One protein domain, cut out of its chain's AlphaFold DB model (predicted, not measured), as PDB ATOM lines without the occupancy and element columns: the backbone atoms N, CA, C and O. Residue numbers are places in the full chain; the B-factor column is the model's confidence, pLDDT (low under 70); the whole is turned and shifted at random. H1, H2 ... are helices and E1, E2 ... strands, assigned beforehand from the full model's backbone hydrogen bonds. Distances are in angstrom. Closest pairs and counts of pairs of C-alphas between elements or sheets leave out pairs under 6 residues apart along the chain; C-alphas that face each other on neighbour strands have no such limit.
ATOM      1  N   VAL A   9      79.723  93.192  66.459       46.66
ATOM      2  CA  VAL A   9      79.637  92.076  67.409       46.66
ATOM      3  C   VAL A   9      80.491  90.920  66.931       46.66
ATOM      4  O   VAL A   9      80.359  90.469  65.795       46.66
ATOM      5  N   GLY A  10      81.360  90.427  67.809       50.25
ATOM      6  CA  GLY A  10      81.941  89.104  67.653       50.25
ATOM      7  C   GLY A  10      80.870  88.075  67.999       50.25
ATOM      8  O   GLY A  10      80.306  88.132  69.094       50.25
ATOM      9  N   VAL A  11      80.569  87.173  67.068       67.12
ATOM     10  CA  VAL A  11      79.603  86.086  67.273       67.12
ATOM     11  C   VAL A  11      80.374  84.817  67.612       67.12
ATOM     12  O   VAL A  11      81.271  84.427  66.863       67.12
ATOM     13  N   VAL A  12      80.037  84.185  68.736       61.47
ATOM     14  CA  VAL A  12      80.596  82.890  69.144       61.47
ATOM     15  C   VAL A  12      79.452  81.894  69.293       61.47
ATOM     16  O   VAL A  12      78.553  82.094  70.109       61.47
ATOM     17  N   GLU A  13      79.487  80.823  68.503       57.19
ATOM     18  CA  GLU A  13      78.503  79.741  68.576       57.19
ATOM     19  C   GLU A  13      78.792  78.842  69.788       57.19
ATOM     20  O   GLU A  13      79.936  78.450  70.034       57.19
ATOM     21  N   SER A  14      77.755  78.502  70.557       66.81
ATOM     22  CA  SER A  14      77.853  77.587  71.700       66.81
ATOM     23  C   SER A  14      76.651  76.645  71.770       66.81
ATOM     24  O   SER A  14      75.598  76.926  71.198       66.81
ATOM     25  N   GLU A  15      76.765  75.554  72.537       57.22
ATOM     26  CA  GLU A  15      75.659  74.605  72.771       57.22
ATOM     27  C   GLU A  15      74.430  75.249  73.449       57.22
ATOM     28  O   GLU A  15      73.344  74.673  73.450       57.22
ATOM     29  N   LEU A  16      74.585  76.457  74.002       61.75
ATOM     30  CA  LEU A  16      73.519  77.251  74.621       61.75
ATOM     31  C   LEU A  16      72.950  78.336  73.681       61.75
ATOM     32  O   LEU A  16      72.095  79.111  74.109       61.75
ATOM     33  N   GLY A  17      73.403  78.388  72.423       59.97
ATOM     34  CA  GLY A  17      73.042  79.387  71.409       59.97
ATOM     35  C   GLY A  17      74.151  80.407  71.118       59.97
ATOM     36  O   GLY A  17      75.219  80.382  71.742       59.97
ATOM     37  N   ASP A  18      73.889  81.301  70.161       70.88
ATOM     38  CA  ASP A  18      74.820  82.350  69.727       70.88
ATOM     39  C   ASP A  18      75.043  83.387  70.837       70.88
ATOM     40  O   ASP A  18      74.093  83.970  71.369       70.88
ATOM     41  N   GLN A  19      76.308  83.648  71.172       57.44
ATOM     42  CA  GLN A  19      76.699  84.694  72.117       57.44
ATOM     43  C   GLN A  19      77.318  85.887  71.380       57.44
ATOM     44  O   GLN A  19      78.175  85.720  70.511       57.44
ATOM     45  N   PHE A  20      76.887  87.099  71.744       63.50
ATOM     46  CA  PHE A  20      77.292  88.352  71.102       63.50
ATOM     47  C   PHE A  20      78.203  89.167  72.023       63.50
ATOM     48  O   PHE A  20      77.775  89.608  73.093       63.50
ATOM     49  N   PHE A  21      79.437  89.417  71.587       53.47
ATOM     50  CA  PHE A  21      80.410  90.242  72.307       53.47
ATOM     51  C   PHE A  21      80.614  91.578  71.595       53.47
ATOM     52  O   PHE A  21      80.873  91.613  70.395       53.47
ATOM     53  N   VAL A  22      80.508  92.682  72.335       46.88
ATOM     54  CA  VAL A  22      80.643  94.049  71.805       46.88
ATOM     55  C   VAL A  22      82.084  94.311  71.348       46.88
ATOM     56  O   VAL A  22      83.009  94.193  72.149       46.88
ATOM     57  N   ILE A  23      82.273  94.734  70.097       49.53
ATOM     58  CA  ILE A  23      83.543  95.215  69.529       49.53
ATOM     59  C   ILE A  23      83.291  96.495  68.695       49.53
ATOM     60  O   ILE A  23      82.238  96.661  68.098       49.53
ATOM     61  N   GLU A  24      84.218  97.457  68.649       43.78
ATOM     62  CA  GLU A  24      84.112  98.602  67.719       43.78
ATOM     63  C   GLU A  24      85.498  98.966  67.176       43.78
ATOM     64  O   GLU A  24      86.447  99.142  67.940       43.78
ATOM     65  N   CYS A  25      85.609  99.075  65.848       42.56
ATOM     66  CA  CYS A  25      86.856  99.344  65.137       42.56
ATOM     67  C   CYS A  25      86.643 100.514  64.158       42.56
ATOM     68  O   CYS A  25      85.988 100.349  63.130       42.56
ATOM     69  N   ASN A  26      87.172 101.716  64.436       44.00
ATOM     70  CA  ASN A  26      87.141 102.811  63.452       44.00
ATOM     71  C   ASN A  26      88.465 103.609  63.398       44.00
ATOM     72  O   ASN A  26      88.795 104.332  64.341       44.00
ATOM     73  N   PRO A  27      89.223 103.545  62.285       43.59
ATOM     74  CA  PRO A  27      90.578 104.098  62.175       43.59
ATOM     75  C   PRO A  27      90.647 105.617  61.905       43.59
ATOM     76  O   PRO A  27      91.725 106.137  61.630       43.59
ATOM     77  N   ARG A  28      89.529 106.358  61.946       42.59
ATOM     78  CA  ARG A  28      89.468 107.770  61.496       42.59
ATOM     79  C   ARG A  28      89.568 108.836  62.596       42.59
ATOM     80  O   ARG A  28      89.493 110.021  62.281       42.59
ATOM     81  N   ILE A  29      89.728 108.459  63.863       41.78
ATOM     82  CA  ILE A  29      89.772 109.404  64.993       41.78
ATOM     83  C   ILE A  29      91.080 109.203  65.768       41.78
ATOM     84  O   ILE A  29      91.467 108.073  66.047       41.78
ATOM     85  N   ASN A  30      91.783 110.295  66.093       43.72
ATOM     86  CA  ASN A  30      93.049 110.233  66.828       43.72
ATOM     87  C   ASN A  30      92.858 109.650  68.249       43.72
ATOM     88  O   ASN A  30      91.780 109.773  68.845       43.72
ATOM     89  N   ALA A  31      93.922 109.051  68.797       48.31
ATOM     90  CA  ALA A  31      93.913 108.268  70.039       48.31
ATOM     91  C   ALA A  31      93.400 109.011  71.294       48.31
ATOM     92  O   ALA A  31      92.966 108.365  72.242       48.31
ATOM     93  N   ALA A  32      93.401 110.351  71.311       47.00
ATOM     94  CA  ALA A  32      92.926 111.138  72.454       47.00
ATOM     95  C   ALA A  32      91.408 111.414  72.414       47.00
ATOM     96  O   ALA A  32      90.758 111.476  73.457       47.00
ATOM     97  N   THR A  33      90.813 111.553  71.223       54.88
ATOM     98  CA  THR A  33      89.369 111.847  71.082       54.88
ATOM     99  C   THR A  33      88.456 110.657  71.387       54.88
ATOM    100  O   THR A  33      87.282 110.852  71.715       54.88
ATOM    101  N   TYR A  34      88.966 109.428  71.289       62.75
ATOM    102  CA  TYR A  34      88.163 108.212  71.417       62.75
ATOM    103  C   TYR A  34      87.771 107.898  72.879       62.75
ATOM    104  O   TYR A  34      86.566 107.877  73.155       62.75
ATOM    105  N   PRO A  35      88.705 107.825  73.854       71.38
ATOM    106  CA  PRO A  35      88.349 107.711  75.273       71.38
ATOM    107  C   PRO A  35      87.460 108.860  75.772       71.38
ATOM    108  O   PRO A  35      86.511 108.635  76.518       71.38
ATOM    109  N   ALA A  36      87.694 110.088  75.294       72.38
ATOM    110  CA  ALA A  36      86.877 111.249  75.652       72.38
ATOM    111  C   ALA A  36      85.423 111.139  75.151       72.38
ATOM    112  O   ALA A  36      84.488 111.573  75.826       72.38
ATOM    113  N   THR A  37      85.210 110.534  73.980       71.69
ATOM    114  CA  THR A  37      83.865 110.293  73.435       71.69
ATOM    115  C   THR A  37      83.137 109.203  74.218       71.69
ATOM    116  O   THR A  37      81.956 109.366  74.530       71.69
ATOM    117  N   VAL A  38      83.841 108.126  74.582       75.38
ATOM    118  CA  VAL A  38      83.305 107.067  75.452       75.38
ATOM    119  C   VAL A  38      82.941 107.641  76.821       75.38
ATOM    120  O   VAL A  38      81.813 107.451  77.271       75.38
ATOM    121  N   ALA A  39      83.813 108.458  77.421       80.25
ATOM    122  CA  ALA A  39      83.543 109.144  78.684       80.25
ATOM    123  C   ALA A  39      82.252 109.963  78.652       80.25
ATOM    124  O   ALA A  39      81.401 109.856  79.535       80.25
ATOM    125  N   LYS A  40      82.087 110.759  77.591       79.62
ATOM    126  CA  LYS A  40      80.911 111.605  77.403       79.62
ATOM    127  C   LYS A  40      79.631 110.781  77.251       79.62
ATOM    128  O   LYS A  40      78.601 111.178  77.790       79.62
ATOM    129  N   LYS A  41      79.681 109.650  76.536       76.94
ATOM    130  CA  LYS A  41      78.533 108.741  76.361       76.94
ATOM    131  C   LYS A  41      78.156 108.029  77.663       76.94
ATOM    132  O   LYS A  41      76.970 107.925  77.957       76.94
ATOM    133  N   LEU A  42      79.147 107.591  78.439       78.25
ATOM    134  CA  LEU A  42      78.948 106.955  79.746       78.25
ATOM    135  C   LEU A  42      78.599 107.959  80.859       78.25
ATOM    136  O   LEU A  42      78.292 107.543  81.969       78.25
ATOM    137  N   GLN A  43      78.627 109.265  80.564       83.75
ATOM    138  CA  GLN A  43      78.398 110.357  81.518       83.75
ATOM    139  C   GLN A  43      79.363 110.332  82.716       83.75
ATOM    140  O   GLN A  43      78.999 110.693  83.833       83.75
ATOM    141  N   VAL A  44      80.617 109.933  82.482       81.62
ATOM    142  CA  VAL A  44      81.636 109.808  83.534       81.62
ATOM    143  C   VAL A  44      82.580 111.009  83.533       81.62
ATOM    144  O   VAL A  44      83.124 111.401  82.500       81.62
ATOM    145  N   GLY A  45      82.762 111.617  84.707       78.94
ATOM    146  CA  GLY A  45      83.549 112.846  84.871       78.94
ATOM    147  C   GLY A  45      85.039 112.632  85.150       78.94
ATOM    148  O   GLY A  45      85.821 113.558  84.956       78.94
ATOM    149  N   GLN A  46      85.443 111.436  85.594       85.75
ATOM    150  CA  GLN A  46      86.831 111.112  85.940       85.75
ATOM    151  C   GLN A  46      87.243 109.770  85.346       85.75
ATOM    152  O   GLN A  46      86.590 108.750  85.570       85.75
ATOM    153  N   TRP A  47      88.325 109.790  84.571       91.38
ATOM    154  CA  TRP A  47      88.849 108.613  83.894       91.38
ATOM    155  C   TRP A  47      90.298 108.811  83.439       91.38
ATOM    156  O   TRP A  47      90.764 109.943  83.290       91.38
ATOM    157  N   LYS A  48      90.979 107.698  83.152       84.12
ATOM    158  CA  LYS A  48      92.315 107.643  82.541       84.12
ATOM    159  C   LYS A  48      92.348 106.559  81.472       84.12
ATOM    160  O   LYS A  48      91.855 105.458  81.696       84.12
ATOM    161  N   SER A  49      92.944 106.847  80.319       82.00
ATOM    162  CA  SER A  49      93.212 105.838  79.288       82.00
ATOM    163  C   SER A  49      94.640 105.311  79.409       82.00
ATOM    164  O   SER A  49      95.577 106.105  79.508       82.00
ATOM    165  N   VAL A  50      94.820 103.993  79.357       75.25
ATOM    166  CA  VAL A  50      96.131 103.328  79.409       75.25
ATOM    167  C   VAL A  50      96.227 102.254  78.333       75.25
ATOM    168  O   VAL A  50      95.230 101.626  78.000       75.25
ATOM    169  N   THR A  51      97.419 102.024  77.787       77.81
ATOM    170  CA  THR A  51      97.699 100.852  76.942       77.81
ATOM    171  C   THR A  51      98.587  99.905  77.728       77.81
ATOM    172  O   THR A  51      99.638 100.321  78.211       77.81
ATOM    173  N   LEU A  52      98.155  98.655  77.873       75.12
ATOM    174  CA  LEU A  52      98.871  97.613  78.599       75.12
ATOM    175  C   LEU A  52      99.275  96.494  77.636       75.12
ATOM    176  O   LEU A  52      98.547  96.178  76.689       75.12
ATOM    177  N   LYS A  53     100.445  95.898  77.883       77.31
ATOM    178  CA  LYS A  53     100.914  94.720  77.147       77.31
ATOM    179  C   LYS A  53     100.249  93.458  77.686       77.31
ATOM    180  O   LYS A  53      99.906  93.396  78.863       77.31
ATOM    181  N   THR A  54     100.100  92.449  76.836       70.50
ATOM    182  CA  THR A  54      99.558  91.144  77.226       70.50
ATOM    183  C   THR A  54     100.086  90.002  76.354       70.50
ATOM    184  O   THR A  54     100.435  90.189  75.182       70.50
ATOM    185  N   SER A  55     100.144  88.800  76.924       67.44
ATOM    186  CA  SER A  55     100.381  87.551  76.195       67.44
ATOM    187  C   SER A  55      99.111  86.987  75.552       67.44
ATOM    188  O   SER A  55      99.222  86.205  74.609       67.44
ATOM    189  N   PHE A  56      97.918  87.421  75.978       67.00
ATOM    190  CA  PHE A  56      96.661  87.004  75.361       67.00
ATOM    191  C   PHE A  56      96.594  87.461  73.898       67.00
ATOM    192  O   PHE A  56      97.064  88.544  73.536       67.00
ATOM    193  N   ARG A  57      96.036  86.602  73.042       72.50
ATOM    194  CA  ARG A  57      95.797  86.867  71.610       72.50
ATOM    195  C   ARG A  57      94.315  86.804  71.248       72.50
ATOM    196  O   ARG A  57      93.952  87.098  70.116       72.50
ATOM    197  N   SER A  58      93.473  86.476  72.224       71.88
ATOM    198  CA  SER A  58      92.020  86.448  72.138       71.88
ATOM    199  C   SER A  58      91.423  87.090  73.386       71.88
ATOM    200  O   SER A  58      91.952  86.944  74.488       71.88
ATOM    201  N   TYR A  59      90.315  87.811  73.219       67.50
ATOM    202  CA  TYR A  59      89.601  88.419  74.343       67.50
ATOM    203  C   TYR A  59      88.903  87.384  75.226       67.50
ATOM    204  O   TYR A  59      88.643  87.676  76.387       67.50
ATOM    205  N   ALA A  60      88.627  86.188  74.699       67.62
ATOM    206  CA  ALA A  60      88.015  85.101  75.462       67.62
ATOM    207  C   ALA A  60      88.935  84.570  76.578       67.62
ATOM    208  O   ALA A  60      88.447  84.089  77.596       67.62
ATOM    209  N   ASP A  61      90.255  84.708  76.410       62.28
ATOM    210  CA  ASP A  61      91.263  84.256  77.380       62.28
ATOM    211  C   ASP A  61      91.544  85.307  78.469       62.28
ATOM    212  O   ASP A  61      92.252  85.052  79.444       62.28
ATOM    213  N   PHE A  62      90.991  86.509  78.304       68.31
ATOM    214  CA  PHE A  62      91.233  87.670  79.143       68.31
ATOM    215  C   PHE A  62      90.072  87.892  80.126       68.31
ATOM    216  O   PHE A  62      88.918  88.060  79.736       68.31
ATOM    217  N   ASN A  63      90.381  87.928  81.426       72.88
ATOM    218  CA  ASN A  63      89.374  87.984  82.485       72.88
ATOM    219  C   ASN A  63      89.284  89.364  83.171       72.88
ATOM    220  O   ASN A  63      90.195  89.771  83.896       72.88
ATOM    221  N   MET A  64      88.140  90.041  83.029       77.00
ATOM    222  CA  MET A  64      87.816  91.302  83.728       77.00
ATOM    223  C   MET A  64      86.848  91.147  84.897       77.00
ATOM    224  O   MET A  64      86.408  92.155  85.443       77.00
ATOM    225  N   LYS A  65      86.535  89.918  85.302       78.94
ATOM    226  CA  LYS A  65      85.528  89.661  86.328       78.94
ATOM    227  C   LYS A  65      85.774  90.473  87.601       78.94
ATOM    228  O   LYS A  65      86.902  90.522  88.095       78.94
ATOM    229  N   ASP A  66      84.720  91.088  88.118       79.12
ATOM    230  CA  ASP A  66      84.677  91.879  89.355       79.12
ATOM    231  C   ASP A  66      85.274  93.296  89.246       79.12
ATOM    232  O   ASP A  66      85.259  94.050  90.221       79.12
ATOM    233  N   ILE A  67      85.770  93.687  88.069       81.62
ATOM    234  CA  ILE A  67      86.302  95.035  87.806       81.62
ATOM    235  C   ILE A  67      85.724  95.665  86.537       81.62
ATOM    236  O   ILE A  67      86.187  96.725  86.111       81.62
ATOM    237  N   GLU A  68      84.725  95.038  85.917       88.44
ATOM    238  CA  GLU A  68      84.028  95.605  84.769       88.44
ATOM    239  C   GLU A  68      83.352  96.926  85.137       88.44
ATOM    240  O   GLU A  68      82.887  97.128  86.261       88.44
ATOM    241  N   PHE A  69      83.277  97.839  84.169       88.94
ATOM    242  CA  PHE A  69      82.573  99.095  84.375       88.94
ATOM    243  C   PHE A  69      81.114  98.878  84.796       88.94
ATOM    244  O   PHE A  69      80.316  98.276  84.076       88.94
ATOM    245  N   ASN A  70      80.758  99.449  85.945       81.44
ATOM    246  CA  ASN A  70      79.409  99.464  86.476       81.44
ATOM    247  C   ASN A  70      78.811 100.882  86.349       81.44
ATOM    248  O   ASN A  70      79.303 101.822  86.983       81.44
ATOM    249  N   PRO A  71      77.724 101.058  85.574       78.56
ATOM    250  CA  PRO A  71      77.123 102.370  85.338       78.56
ATOM    251  C   PRO A  71      76.430 102.960  86.574       78.56
ATOM    252  O   PRO A  71      76.241 104.170  86.635       78.56
ATOM    253  N   VAL A  72      76.059 102.138  87.562       80.69
ATOM    254  CA  VAL A  72      75.427 102.601  88.808       80.69
ATOM    255  C   VAL A  72      76.460 103.242  89.730       80.69
ATOM    256  O   VAL A  72      76.178 104.259  90.359       80.69
ATOM    257  N   THR A  73      77.661 102.665  89.806       83.12
ATOM    258  CA  THR A  73      78.745 103.161  90.667       83.12
ATOM    259  C   THR A  73      79.726 104.079  89.936       83.12
ATOM    260  O   THR A  73      80.583 104.673  90.585       83.12
ATOM    261  N   ALA A  74      79.604 104.205  88.609       85.06
ATOM    262  CA  ALA A  74      80.527 104.932  87.736       85.06
ATOM    263  C   ALA A  74      81.997 104.520  87.949       85.06
ATOM    264  O   ALA A  74      82.899 105.359  87.957       85.06
ATOM    265  N   TRP A  75      82.229 103.220  88.135       88.62
ATOM    266  CA  TRP A  75      83.532 102.649  88.463       88.62
ATOM    267  C   TRP A  75      83.799 101.384  87.654       88.62
ATOM    268  O   TRP A  75      82.884 100.592  87.441       88.62
ATOM    269  N   GLY A  76      85.048 101.190  87.239       85.75
ATOM    270  CA  GLY A  76      85.530  99.951  86.631       85.75
ATOM    271  C   GLY A  76      86.276 100.179  85.320       85.75
ATOM    272  O   GLY A  76      86.627 101.306  84.957       85.75
ATOM    273  N   VAL A  77      86.552  99.084  84.622       84.56
ATOM    274  CA  VAL A  77      87.372  99.049  83.410       84.56
ATOM    275  C   VAL A  77      86.492  98.913  82.174       84.56
ATOM    276  O   VAL A  77      85.583  98.085  82.125       84.56
ATOM    277  N   VAL A  78      86.803  99.704  81.150       84.50
ATOM    278  CA  VAL A  78      86.265  99.545  79.794       84.50
ATOM    279  C   VAL A  78      87.421  99.238  78.854       84.50
ATOM    280  O   VAL A  78      88.413  99.965  78.830       84.50
ATOM    281  N   VAL A  79      87.306  98.180  78.054       80.69
ATOM    282  CA  VAL A  79      88.253  97.922  76.962       80.69
ATOM    283  C   VAL A  79      87.979  98.923  75.849       80.69
ATOM    284  O   VAL A  79      86.877  98.989  75.315       80.69
ATOM    285  N   ILE A  80      88.990  99.705  75.493       72.75
ATOM    286  CA  ILE A  80      88.934 100.700  74.426       72.75
ATOM    287  C   ILE A  80      90.069 100.361  73.474       72.75
ATOM    288  O   ILE A  80      91.147 100.923  73.598       72.75
ATOM    289  N   ASN A  81      89.884  99.392  72.575       65.06
ATOM    290  CA  ASN A  81      90.990  98.950  71.727       65.06
ATOM    291  C   ASN A  81      91.055  99.705  70.392       65.06
ATOM    292  O   ASN A  81      90.043  99.894  69.724       65.06
ATOM    293  N   TRP A  82      92.267 100.115  70.012       51.09
ATOM    294  CA  TRP A  82      92.600 100.708  68.711       51.09
ATOM    295  C   TRP A  82      93.658  99.880  67.940       51.09
ATOM    296  O   TRP A  82      93.994 100.216  66.810       51.09
ATOM    297  N   GLY A  83      94.167  98.782  68.521       52.56
ATOM    298  CA  GLY A  83      95.035  97.786  67.869       52.56
ATOM    299  C   GLY A  83      94.446  96.371  67.966       52.56
ATOM    300  O   GLY A  83      93.410  96.185  68.590       52.56
ATOM    301  N   SER A  84      95.064  95.350  67.366       57.03
ATOM    302  CA  SER A  84      94.621  93.964  67.573       57.03
ATOM    303  C   SER A  84      95.271  93.394  68.838       57.03
ATOM    304  O   SER A  84      96.482  93.511  69.042       57.03
ATOM    305  N   ILE A  85      94.474  92.746  69.691       65.56
ATOM    306  CA  ILE A  85      94.978  91.901  70.788       65.56
ATOM    307  C   ILE A  85      95.989  90.854  70.271       65.56
ATOM    308  O   ILE A  85      96.905  90.461  70.990       65.56
ATOM    309  N   GLU A  86      95.913  90.498  68.984       60.75
ATOM    310  CA  GLU A  86      96.894  89.678  68.259       60.75
ATOM    311  C   GLU A  86      98.330  90.238  68.309       60.75
ATOM    312  O   GLU A  86      99.294  89.475  68.282       60.75
ATOM    313  N   HIS A  87      98.505  91.557  68.425       66.06
ATOM    314  CA  HIS A  87      99.816  92.202  68.567       66.06
ATOM    315  C   HIS A  87     100.222  92.444  70.032       66.06
ATOM    316  O   HIS A  87     101.202  93.144  70.295       66.06
ATOM    317  N   GLY A  88      99.490  91.872  70.993       70.81
ATOM    318  CA  GLY A  88      99.859  91.865  72.411       70.81
ATOM    319  C   GLY A  88      99.716  93.206  73.124       70.81
ATOM    320  O   GLY A  88     100.390  93.434  74.127       70.81
ATOM    321  N   ASN A  89      98.850  94.090  72.625       74.31
ATOM    322  CA  ASN A  89      98.502  95.346  73.280       74.31
ATOM    323  C   ASN A  89      96.983  95.462  73.409       74.31
ATOM    324  O   ASN A  89      96.253  95.200  72.454       74.31
ATOM    325  N   ILE A  90      96.519  95.902  74.575       76.94
ATOM    326  CA  ILE A  90      95.117  96.244  74.810       76.94
ATOM    327  C   ILE A  90      95.072  97.615  75.477       76.94
ATOM    328  O   ILE A  90      95.800  97.883  76.436       76.94
ATOM    329  N   MET A  91      94.218  98.495  74.964       78.75
ATOM    330  CA  MET A  91      93.955  99.788  75.583       78.75
ATOM    331  C   MET A  91      92.690  99.724  76.449       78.75
ATOM    332  O   MET A  91      91.688  99.105  76.089       78.75
ATOM    333  N   PHE A  92      92.769 100.353  77.620       84.81
ATOM    334  CA  PHE A  92      91.738 100.384  78.648       84.81
ATOM    335  C   PHE A  92      91.415 101.817  79.045       84.81
ATOM    336  O   PHE A  92      92.286 102.688  79.071       84.81
ATOM    337  N   MET A  93      90.167 102.030  79.434       87.88
ATOM    338  CA  MET A  93      89.707 103.193  80.173       87.88
ATOM    339  C   MET A  93      89.423 102.775  81.603       87.88
ATOM    340  O   MET A  93      88.598 101.898  81.853       87.88
ATOM    341  N   LEU A  94      90.119 103.408  82.533       90.38
ATOM    342  CA  LEU A  94      89.964 103.208  83.962       90.38
ATOM    343  C   LEU A  94      89.059 104.328  84.463       90.38
ATOM    344  O   LEU A  94      89.418 105.502  84.339       90.38
ATOM    345  N   ILE A  95      87.877 103.977  84.957       90.31
ATOM    346  CA  ILE A  95      86.833 104.931  85.335       90.31
ATOM    347  C   ILE A  95      86.640 104.881  86.853       90.31
ATOM    348  O   ILE A  95      86.524 103.803  87.436       90.31
ATOM    349  N   GLY A  96      86.630 106.052  87.487       90.38
ATOM    350  CA  GLY A  96      86.515 106.207  88.938       90.38
ATOM    351  C   GLY A  96      87.359 107.369  89.459       90.38
ATOM    352  O   GLY A  96      87.910 108.148  88.681       90.38
ATOM    353  N   THR A  97      87.482 107.478  90.779       89.19
ATOM    354  CA  THR A  97      88.426 108.397  91.445       89.19
ATOM    355  C   THR A  97      89.883 108.063  91.104       89.19
ATOM    356  O   THR A  97      90.173 106.968  90.629       89.19
ATOM    357  N   LEU A  98      90.827 108.974  91.364       76.12
ATOM    358  CA  LEU A  98      92.256 108.727  91.102       76.12
ATOM    359  C   LEU A  98      92.776 107.454  91.798       76.12
ATOM    360  O   LEU A  98      93.432 106.636  91.163       76.12
ATOM    361  N   GLU A  99      92.406 107.239  93.063       71.88
ATOM    362  CA  GLU A  99      92.792 106.041  93.826       71.88
ATOM    363  C   GLU A  99      92.208 104.758  93.216       71.88
ATOM    364  O   GLU A  99      92.895 103.747  93.067       71.88
ATOM    365  N   GLN A 100      90.947 104.815  92.785       80.88
ATOM    366  CA  GLN A 100      90.301 103.712  92.082       80.88
ATOM    367  C   GLN A 100      90.956 103.427  90.728       80.88
ATOM    368  O   GLN A 100      91.101 102.266  90.362       80.88
ATOM    369  N   GLN A 101      91.371 104.455  89.987       81.19
ATOM    370  CA  GLN A 101      92.078 104.281  88.719       81.19
ATOM    371  C   GLN A 101      93.444 103.616  88.921       81.19
ATOM    372  O   GLN A 101      93.806 102.747  88.131       81.19
ATOM    373  N   ASP A 102      94.179 103.967  89.977       65.12
ATOM    374  CA  ASP A 102      95.458 103.325  90.305       65.12
ATOM    375  C   ASP A 102      95.270 101.863  90.732       65.12
ATOM    376  O   ASP A 102      96.018 100.986  90.291       65.12
ATOM    377  N   PHE A 103      94.233 101.569  91.525       79.75
ATOM    378  CA  PHE A 103      93.841 100.193  91.841       79.75
ATOM    379  C   PHE A 103      93.537  99.395  90.566       79.75
ATOM    380  O   PHE A 103      94.132  98.341  90.343       79.75
ATOM    381  N   LEU A 104      92.665  99.924  89.702       78.44
ATOM    382  CA  LEU A 104      92.283  99.273  88.451       78.44
ATOM    383  C   LEU A 104      93.486  99.079  87.523       78.44
ATOM    384  O   LEU A 104      93.587  98.036  86.889       78.44
ATOM    385  N   PHE A 105      94.417 100.035  87.463       80.19
ATOM    386  CA  PHE A 105      95.653  99.908  86.687       80.19
ATOM    387  C   PHE A 105      96.511  98.736  87.171       80.19
ATOM    388  O   PHE A 105      96.973  97.938  86.354       80.19
ATOM    389  N   ASN A 106      96.719  98.626  88.484       70.44
ATOM    390  CA  ASN A 106      97.533  97.569  89.079       70.44
ATOM    391  C   ASN A 106      96.875  96.196  88.931       70.44
ATOM    392  O   ASN A 106      97.538  95.238  88.538       70.44
ATOM    393  N   GLU A 107      95.570  96.114  89.179       77.50
ATOM    394  CA  GLU A 107      94.792  94.884  89.041       77.50
ATOM    395  C   GLU A 107      94.782  94.398  87.585       77.50
ATOM    396  O   GLU A 107      95.076  93.238  87.302       77.50
ATOM    397  N   MET A 108      94.544  95.306  86.637       77.56
ATOM    398  CA  MET A 108      94.602  95.012  85.206       77.56
ATOM    399  C   MET A 108      95.997  94.611  84.742       77.56
ATOM    400  O   MET A 108      96.138  93.639  84.003       77.56
ATOM    401  N   SER A 109      97.035  95.319  85.190       72.69
ATOM    402  CA  SER A 109      98.420  94.961  84.879       72.69
ATOM    403  C   SER A 109      98.750  93.572  85.416       72.69
ATOM    404  O   SER A 109      99.325  92.769  84.697       72.69
ATOM    405  N   SER A 110      98.327  93.251  86.641       68.12
ATOM    406  CA  SER A 110      98.496  91.927  87.248       68.12
ATOM    407  C   SER A 110      97.801  90.832  86.433       68.12
ATOM    408  O   SER A 110      98.442  89.857  86.052       68.12
ATOM    409  N   ARG A 111      96.523  91.024  86.078       76.62
ATOM    410  CA  ARG A 111      95.720  90.054  85.310       76.62
ATOM    411  C   ARG A 111      96.231  89.833  83.891       76.62
ATOM    412  O   ARG A 111      96.230  88.703  83.420       76.62
ATOM    413  N   LEU A 112      96.688  90.886  83.220       68.31
ATOM    414  CA  LEU A 112      97.302  90.788  81.892       68.31
ATOM    415  C   LEU A 112      98.722  90.227  81.944       68.31
ATOM    416  O   LEU A 112      99.184  89.677  80.944       68.31
ATOM    417  N   ASN A 113      99.390  90.362  83.095       60.09
ATOM    418  CA  ASN A 113     100.691  89.767  83.366       60.09
ATOM    419  C   ASN A 113     100.612  88.287  83.771       60.09
ATOM    420  O   ASN A 113     101.653  87.629  83.829       60.09
ATOM    421  N   VAL A 114      99.417  87.730  84.009       42.38
ATOM    422  CA  VAL A 114      99.227  86.278  84.140       42.38
ATOM    423  C   VAL A 114      99.561  85.647  82.787       42.38
ATOM    424  O   VAL A 114      98.790  85.739  81.840       42.38
TER     425      VAL A 114
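What this domain is: This is residues 9 to 114 of the 599 residues of the protein "CbamoylP_synth_lsu-like_ATP-bd domain-containing protein" of Burkholderiales bacterium RIFOXYC12_FULL_60_6 (UniProt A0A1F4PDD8). A small sheet of three strands lies between two helices, the long H2 along one face and the short H1 slantwise over the other, and a separate two-stranded hairpin, E1 and E2, reaches out from this body as an arm. Residues 13 to 18, at the tip of the arm, stick out free, and a long loop, residues 54 to 75, joins the two edge strands of the sheet. The printed part has 106 residues, with two named helices and five named strands in the order E1, E2, H1, E3, E4, E5, H2. The larger sheet has the order E3, E5, E4 and is antiparallel, as is the pair E1 and E2; the class is mixed, helices and strands. The whole is compact, with a radius of gyration of the C-alphas of 14.1 A and spans of 41 by 32 by 30 A.

How they stand to each other: Begin at E1, residues 9 to 12, which forms an antiparallel hairpin with E2, residues 19 to 23; look at N 10 and O 21, 2.9 A apart. E1 and E2 are apart from the strands of the larger sheet. Next comes H1, residues 33 to 42, on the sheet of E3, residues 47 to 53, E5, residues 89 to 95, and E4, residues 76 to 79. H1 has a height over the sheet of 9.8 A and is over E5, slantwise to the strands at 41 degrees on the local plane; it is only just not over E3, on which 2 of its C-alphas fall. Its closest C-alphas to E3 are those of Pro 35 and Ser 49, 6.6 A apart. In the sheet, E3 and E5 are antiparallel, with N 50 and O 92 at 2.9 A. E4 and E5 form a hairpin, with N 93 and O 78 at 2.8 A. H2, residues 98 to 113, is on the opposite face from H1, the helices and the sheet making three layers. H2 has a height of 8.1 A and runs along the strands over E5, at 26 degrees on the local plane; its closest C-alphas to E5 are those of Gln 101 and Leu 94, 5.3 A apart. In H1 and H2 every O i to N i+4 pair is within hydrogen-bond range.

Where its parts are: Find C-alpha 9 at (79.637, 92.076, 67.409), where E1 begins its 9.4 A; E2 spans 12.8 A. H1 is 14.4 A long. From C-alpha 47 at (88.849, 108.613, 83.894), E3 runs 19.6 A; E4 covers 10.2 A and E5 19.3 A. H2 runs 22.1 A to C-alpha 113 at (100.691, 89.767, 83.366).

The domain as a whole: The C-alphas of Glu 15 and Leu 98 are the two farthest apart, at 42.1 A. The printed part has no cut, and its one long link is E3 to E4. Mean pLDDT of the printed part is 70.3; 43 residues are under 70, among them 9 to 17 and 19 to 34.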